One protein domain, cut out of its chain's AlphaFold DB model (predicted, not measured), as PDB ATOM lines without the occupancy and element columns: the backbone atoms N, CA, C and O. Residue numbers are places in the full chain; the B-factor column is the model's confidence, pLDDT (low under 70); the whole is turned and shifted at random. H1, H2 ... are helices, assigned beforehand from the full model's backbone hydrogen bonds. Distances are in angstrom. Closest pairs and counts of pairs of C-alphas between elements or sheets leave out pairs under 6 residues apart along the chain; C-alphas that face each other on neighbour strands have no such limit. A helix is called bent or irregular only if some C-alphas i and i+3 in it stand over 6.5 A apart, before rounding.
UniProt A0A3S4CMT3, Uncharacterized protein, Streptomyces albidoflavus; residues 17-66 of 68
ATOM      1  N   GLY A  17     -19.483  35.056  49.853       90.50
ATOM      2  CA  GLY A  17     -19.497  33.727  49.223       90.50
ATOM      3  C   GLY A  17     -19.297  33.750  47.712       90.50
ATOM      4  O   GLY A  17     -18.595  32.901  47.177       90.50
ATOM      5  N   TRP A  18     -19.848  34.747  47.010       91.38
ATOM      6  CA  TRP A  18     -19.569  34.926  45.581       91.38
ATOM      7  C   TRP A  18     -18.082  35.215  45.350       91.38
ATOM      8  O   TRP A  18     -17.458  34.644  44.452       91.38
ATOM      9  N   LEU A  19     -17.508  36.077  46.191       92.75
ATOM     10  CA  LEU A  19     -16.110  36.471  46.092       92.75
ATOM     11  C   LEU A  19     -15.177  35.271  46.315       92.75
ATOM     12  O   LEU A  19     -14.260  35.069  45.516       92.75
ATOM     13  N   ALA A  20     -15.469  34.443  47.319       92.06
ATOM     14  CA  ALA A  20     -14.734  33.213  47.594       92.06
ATOM     15  C   ALA A  20     -14.909  32.154  46.487       92.06
ATOM     16  O   ALA A  20     -13.936  31.558  46.027       92.06
ATOM     17  N   ALA A  21     -16.135  31.948  45.998       89.56
ATOM     18  CA  ALA A  21     -16.427  30.904  45.016       89.56
ATOM     19  C   ALA A  21     -15.859  31.213  43.619       89.56
ATOM     20  O   ALA A  21     -15.280  30.342  42.963       89.56
ATOM     21  N   VAL A  22     -16.041  32.446  43.133       90.94
ATOM     22  CA  VAL A  22     -15.731  32.803  41.736       90.94
ATOM     23  C   VAL A  22     -14.999  34.127  41.568       90.94
ATOM     24  O   VAL A  22     -14.516  34.394  40.468       90.94
ATOM     25  N   GLY A  23     -14.836  34.934  42.621       93.25
ATOM     26  CA  GLY A  23     -14.225  36.265  42.541       93.25
ATOM     27  C   GLY A  23     -12.869  36.281  41.830       93.25
ATOM     28  O   GLY A  23     -12.629  37.138  40.981       93.25
ATOM     29  N   HIS A  24     -12.021  35.276  42.066       93.94
ATOM     30  CA  HIS A  24     -10.713  35.128  41.409       93.94
ATOM     31  C   HIS A  24     -10.778  35.043  39.869       93.94
ATOM     32  O   HIS A  24      -9.786  35.328  39.194       93.94
ATOM     33  N   ARG A  25     -11.928  34.677  39.286       94.94
ATOM     34  CA  ARG A  25     -12.140  34.596  37.828       94.94
ATOM     35  C   ARG A  25     -12.519  35.938  37.201       94.94
ATOM     36  O   ARG A  25     -12.483  36.066  35.979       94.94
ATOM     37  N   HIS A  26     -12.839  36.951  38.006       95.25
ATOM     38  CA  HIS A  26     -13.238  38.273  37.529       95.25
ATOM     39  C   HIS A  26     -12.050  39.242  37.520       95.25
ATOM     40  O   HIS A  26     -11.396  39.476  38.537       95.25
ATOM     41  N   ILE A  27     -11.781  39.867  36.368       97.62
ATOM     42  CA  ILE A  27     -10.621  40.758  36.196       97.62
ATOM     43  C   ILE A  27     -10.635  41.953  37.161       97.62
ATOM     44  O   ILE A  27      -9.592  42.308  37.706       97.62
ATOM     45  N   GLY A  28     -11.808  42.533  37.436       96.81
ATOM     46  CA  GLY A  28     -11.944  43.653  38.372       96.81
ATOM     47  C   GLY A  28     -11.540  43.288  39.803       96.81
ATOM     48  O   GLY A  28     -10.895  44.089  40.479       96.81
ATOM     49  N   VAL A  29     -11.837  42.056  40.232       97.25
ATOM     50  CA  VAL A  29     -11.429  41.522  41.540       97.25
ATOM     51  C   VAL A  29      -9.917  41.335  41.581       97.25
ATOM     52  O   VAL A  29      -9.262  41.842  42.487       97.25
ATOM     53  N   ARG A  30      -9.336  40.694  40.559       97.69
ATOM     54  CA  ARG A  30      -7.877  40.498  40.466       97.69
ATOM     55  C   ARG A  30      -7.116  41.824  40.509       97.69
ATOM     56  O   ARG A  30      -6.119  41.934  41.216       97.69
ATOM     57  N   LEU A  31      -7.600  42.839  39.793       98.50
ATOM     58  CA  LEU A  31      -7.019  44.183  39.825       98.50
ATOM     59  C   LEU A  31      -7.177  44.849  41.197       98.50
ATOM     60  O   LEU A  31      -6.250  45.515  41.648       98.50
ATOM     61  N   ALA A  32      -8.312  44.664  41.875       97.94
ATOM     62  CA  ALA A  32      -8.513  45.191  43.225       97.94
ATOM     63  C   ALA A  32      -7.536  44.589  44.239       97.94
ATOM     64  O   ALA A  32      -6.991  45.336  45.051       97.94
ATOM     65  N   VAL A  33      -7.263  43.284  44.142       97.94
ATOM     66  CA  VAL A  33      -6.249  42.613  44.969       97.94
ATOM     67  C   VAL A  33      -4.856  43.164  44.680       97.94
ATOM     68  O   VAL A  33      -4.160  43.591  45.595       97.94
ATOM     69  N   LEU A  34      -4.472  43.236  43.402       98.19
ATOM     70  CA  LEU A  34      -3.162  43.764  42.995       98.19
ATOM     71  C   LEU A  34      -2.931  45.215  43.441       98.19
ATOM     72  O   LEU A  34      -1.799  45.607  43.701       98.19
ATOM     73  N   GLN A  35      -3.995  46.011  43.531       98.44
ATOM     74  CA  GLN A  35      -3.946  47.404  43.979       98.44
ATOM     75  C   GLN A  35      -4.085  47.565  45.502       98.44
ATOM     76  O   GLN A  35      -4.135  48.697  45.977       98.44
ATOM     77  N   GLY A  36      -4.210  46.474  46.265       97.88
ATOM     78  CA  GLY A  36      -4.404  46.519  47.719       97.88
ATOM     79  C   GLY A  36      -5.771  47.052  48.164       97.88
ATOM     80  O   GLY A  36      -5.960  47.359  49.336       97.88
ATOM     81  N   ARG A  37      -6.740  47.169  47.247       97.50
ATOM     82  CA  ARG A  37      -8.121  47.589  47.560       97.50
ATOM     83  C   ARG A  37      -8.971  46.446  48.110       97.50
ATOM     84  O   ARG A  37     -10.039  46.697  48.656       97.50
ATOM     85  N   LEU A  38      -8.522  45.210  47.915       96.25
ATOM     86  CA  LEU A  38      -9.155  44.002  48.424       96.25
ATOM     87  C   LEU A  38      -8.066  43.078  48.996       96.25
ATOM     88  O   LEU A  38      -7.144  42.739  48.253       96.25
ATOM     89  N   PRO A  39      -8.144  42.661  50.271       95.12
ATOM     90  CA  PRO A  39      -7.224  41.667  50.815       95.12
ATOM     91  C   PRO A  39      -7.364  40.322  50.073       95.12
ATOM     92  O   PRO A  39      -8.498  39.878  49.858       95.12
ATOM     93  N   PRO A  40      -6.262  39.656  49.671       95.00
ATOM     94  CA  PRO A  40      -6.308  38.340  49.026       95.00
ATOM     95  C   PRO A  40      -7.075  37.286  49.835       95.00
ATOM     96  O   PRO A  40      -7.707  36.404  49.260       95.00
ATOM     97  N   GLU A  41      -7.045  37.391  51.163       93.25
ATOM     98  CA  GLU A  41      -7.693  36.473  52.100       93.25
ATOM     99  C   GLU A  41      -9.219  36.481  51.944       93.25
ATOM    100  O   GLU A  41      -9.862  35.464  52.177       93.25
ATOM    101  N   ALA A  42      -9.800  37.584  51.453       91.56
ATOM    102  CA  ALA A  42     -11.233  37.676  51.166       91.56
ATOM    103  C   ALA A  42     -11.681  36.795  49.981       91.56
ATOM    104  O   ALA A  42     -12.880  36.676  49.728       91.56
ATOM    105  N   LEU A  43     -10.741  36.193  49.241       92.69
ATOM    106  CA  LEU A  43     -11.032  35.214  48.189       92.69
ATOM    107  C   LEU A  43     -11.160  33.778  48.722       92.69
ATOM    108  O   LEU A  43     -11.340  32.859  47.925       92.69
ATOM    109  N   HIS A  44     -11.077  33.572  50.036       91.00
ATOM    110  CA  HIS A  44     -11.257  32.270  50.671       91.00
ATOM    111  C   HIS A  44     -12.386  32.328  51.714       91.00
ATOM    112  O   HIS A  44     -12.625  33.392  52.291       91.00
ATOM    113  N   PRO A  45     -13.094  31.211  51.968       89.06
ATOM    114  CA  PRO A  45     -14.020  31.121  53.095       89.06
ATOM    115  C   PRO A  45     -13.302  31.374  54.428       89.06
ATOM    116  O   PRO A  45     -12.148  30.976  54.590       89.06
ATOM    117  N   GLY A  46     -13.983  32.029  55.372       85.94
ATOM    118  CA  GLY A  46     -13.497  32.184  56.746       85.94
ATOM    119  C   GLY A  46     -13.855  30.985  57.628       85.94
ATOM    120  O   GLY A  46     -14.754  30.219  57.286       85.94
ATOM    121  N   ASP A  47     -13.193  30.868  58.781       85.69
ATOM    122  CA  ASP A  47     -13.323  29.717  59.692       85.69
ATOM    123  C   ASP A  47     -14.767  29.468  60.180       85.69
ATOM    124  O   ASP A  47     -15.170  28.320  60.340       85.69
ATOM    125  N   ASP A  48     -15.571  30.528  60.338       86.31
ATOM    126  CA  ASP A  48     -16.952  30.465  60.850       86.31
ATOM    127  C   ASP A  48     -18.023  30.728  59.773       86.31
ATOM    128  O   ASP A  48     -19.141  31.165  60.069       86.31
ATOM    129  N   TRP A  49     -17.694  30.541  58.492       85.12
ATOM    130  CA  TRP A  49     -18.673  30.747  57.424       85.12
ATOM    131  C   TRP A  49     -19.663  29.584  57.317       85.12
ATOM    132  O   TRP A  49     -19.286  28.427  57.506       85.12
ATOM    133  N   PRO A  50     -20.929  29.860  56.950       82.81
ATOM    134  CA  PRO A  50     -21.827  28.798  56.533       82.81
ATOM    135  C   PRO A  50     -21.275  28.115  55.278       82.81
ATOM    136  O   PRO A  50     -20.616  28.747  54.445       82.81
ATOM    137  N   GLU A  51     -21.596  26.834  55.124       84.50
ATOM    138  CA  GLU A  51     -21.279  26.103  53.904       84.50
ATOM    139  C   GLU A  51     -21.930  26.791  52.697       84.50
ATOM    140  O   GLU A  51     -23.091  27.214  52.733       84.50
ATOM    141  N   LEU A  52     -21.143  26.967  51.639       85.12
ATOM    142  CA  LEU A  52     -21.611  27.595  50.412       85.12
ATOM    143  C   LEU A  52     -22.348  26.557  49.570       85.12
ATOM    144  O   LEU A  52     -21.821  25.477  49.329       85.12
ATOM    145  N   PHE A  53     -23.528  26.919  49.069       86.69
ATOM    146  CA  PHE A  53     -24.314  26.059  48.184       86.69
ATOM    147  C   PHE A  53     -23.530  25.656  46.942       86.69
ATOM    148  O   PHE A  53     -22.718  26.437  46.433       86.69
ATOM    149  N   ASP A  54     -23.815  24.484  46.386       84.88
ATOM    150  CA  ASP A  54     -23.075  24.023  45.217       84.88
ATOM    151  C   ASP A  54     -23.656  24.506  43.892       84.88
ATOM    152  O   ASP A  54     -22.888  24.759  42.952       84.88
ATOM    153  N   ALA A  55     -24.970  24.729  43.857       84.81
ATOM    154  CA  ALA A  55     -25.716  25.172  42.687       84.81
ATOM    155  C   ALA A  55     -26.688  26.322  43.003       84.81
ATOM    156  O   ALA A  55     -27.134  26.506  44.134       84.81
ATOM    157  N   TYR A  56     -27.053  27.081  41.964       82.81
ATOM    158  CA  TYR A  56     -28.034  28.166  42.072       82.81
ATOM    159  C   TYR A  56     -29.400  27.667  42.555       82.81
ATOM    160  O   TYR A  56     -29.984  28.279  43.443       82.81
ATOM    161  N   ASP A  57     -29.891  26.558  41.994       86.94
ATOM    162  CA  ASP A  57     -31.238  26.051  42.277       86.94
ATOM    163  C   ASP A  57     -31.401  25.628  43.742       86.94
ATOM    164  O   ASP A  57     -32.454  25.844  44.342       86.94
ATOM    165  N   GLU A  58     -30.344  25.077  44.342       88.19
ATOM    166  CA  GLU A  58     -30.304  24.691  45.754       88.19
ATOM    167  C   GLU A  58     -30.432  25.920  46.664       88.19
ATOM    168  O   GLU A  58     -31.323  25.986  47.516       88.19
ATOM    169  N   MET A  59     -29.595  26.932  46.417       87.94
ATOM    170  CA  MET A  59     -29.630  28.211  47.123       87.94
ATOM    171  C   MET A  59     -30.997  28.894  46.971       87.94
ATOM    172  O   MET A  59     -31.610  29.291  47.964       87.94
ATOM    173  N   ALA A  60     -31.508  28.978  45.738       86.12
ATOM    174  CA  ALA A  60     -32.784  29.617  45.439       86.12
ATOM    175  C   ALA A  60     -33.953  28.905  46.136       86.12
ATOM    176  O   ALA A  60     -34.807  29.566  46.722       86.12
ATOM    177  N   THR A  61     -33.965  27.569  46.138       88.38
ATOM    178  CA  THR A  61     -34.988  26.769  46.832       88.38
ATOM    179  C   THR A  61     -34.945  26.992  48.341       88.38
ATOM    180  O   THR A  61     -35.989  27.179  48.968       88.38
ATOM    181  N   ARG A  62     -33.744  27.008  48.940       86.31
ATOM    182  CA  ARG A  62     -33.581  27.207  50.388       86.31
ATOM    183  C   ARG A  62     -34.066  28.581  50.847       86.31
ATOM    184  O   ARG A  62     -34.570  28.684  51.963       86.31
ATOM    185  N   GLN A  63     -33.928  29.600  50.001       81.44
ATOM    186  CA  GLN A  63     -34.272  30.988  50.324       81.44
ATOM    187  C   GLN A  63     -35.682  31.402  49.905       81.44
ATOM    188  O   GLN A  63     -36.263  32.267  50.548       81.44
ATOM    189  N   ALA A  64     -36.292  30.732  48.924       76.88
ATOM    190  CA  ALA A  64     -37.716  30.905  48.619       76.88
ATOM    191  C   ALA A  64     -38.629  30.526  49.808       76.88
ATOM    192  O   ALA A  64     -39.784  30.939  49.878       76.88
ATOM    193  N   GLY A  65     -38.123  29.730  50.758       59.97
ATOM    194  CA  GLY A  65     -38.812  29.410  52.010       59.97
ATOM    195  C   GLY A  65     -38.736  30.495  53.094       59.97
ATOM    196  O   GLY A  65     -39.534  30.424  54.029       59.97
ATOM    197  N   ASP A  66     -37.815  31.459  52.961       56.06
ATOM    198  CA  ASP A  66     -37.497  32.527  53.933       56.06
ATOM    199  C   ASP A  66     -38.214  33.861  53.628       56.06
ATOM    200  O   ASP A  66     -38.139  34.803  54.408       56.06
TER     201      ASP A  66
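What this domain is: This is residues 17 to 66 of the 68 residues of an uncharacterized protein of Streptomyces albidoflavus (UniProt A0A3S4CMT3). Three short helices, H1, H2 and H3, make a small cluster at one end, with H3 folding back onto H1, and a long stretch without a named element, residues 44 to 55, leads away to H4, a lone helix at the other end. Residues 55 to 61, of which 56 to 61 belong to H4, stick out, and H4 touches none of the other helices. The printed part has 50 residues, with four named helices in the order H1, H2, H3, H4 and no named strand; its class is all helix, with 30 residues in the helices. The whole is loose, with a radius of gyration of the C-alphas of 13.3 A, and elongated, spanning 40 by 23 by 16 A.

Where its parts are: Begin with H1, residues 17 to 25, which shares the greatest helix length, 9 residues, with H4, residues 56 to 64. Find C-alpha 17 at (-19.497, 33.727, 49.223); from there H1 runs 13.6 A to C-alpha 25 at (-12.140, 34.596, 37.828). H1 is irregular: C-alphas 21 and 24 are 8.0 A apart, against about 5 A in a regular helix. H2 holds residues 27 to 34 and measures 10.5 A from first to last C-alpha. H3 is the short one, residues 40 to 43. For H4, look from Tyr 56 along 12.0 A to C-alpha 64 at (-37.716, 30.905, 48.619).

How they stand to each other: Start again at H1, which touches H3 with 7 pairs of C-alphas within 8 A; the closest are those of Ala 20 and Leu 43, 4.3 A apart. H1 and H2 only just touch, and only at the corner by their link, with 3 pairs of C-alphas within 8 A; the closest C-alphas are those of Gly 23 and Val 29, 6.0 A apart. Their lines are about perpendicular, at 86 degrees, and the line of H1 is a rough one. H2 and H3 are close but not clearly touching; their closest C-alphas, those of Val 33 and Pro 40, are 5.9 A apart. H4 is apart from H1, H2 and H3. Along the backbone, every O i to N i+4 pair is within hydrogen-bond range in H2 and H4, and 3 of 5 are in H1; H3 is too short for such a pair, and its one O i to N i+3 pair is within range.

The domain as a whole: Look at Gln 35 and Gly 65 for the two C-alphas farthest apart, at 40.0 A. The printed part has no cut. The links H1 to H2 and H2 to H3 are tight, while H3 to H4 is a long link of 12 residues. The mean pLDDT of the printed part is 89.5, and you will find values under 70 at residues 65 to 66.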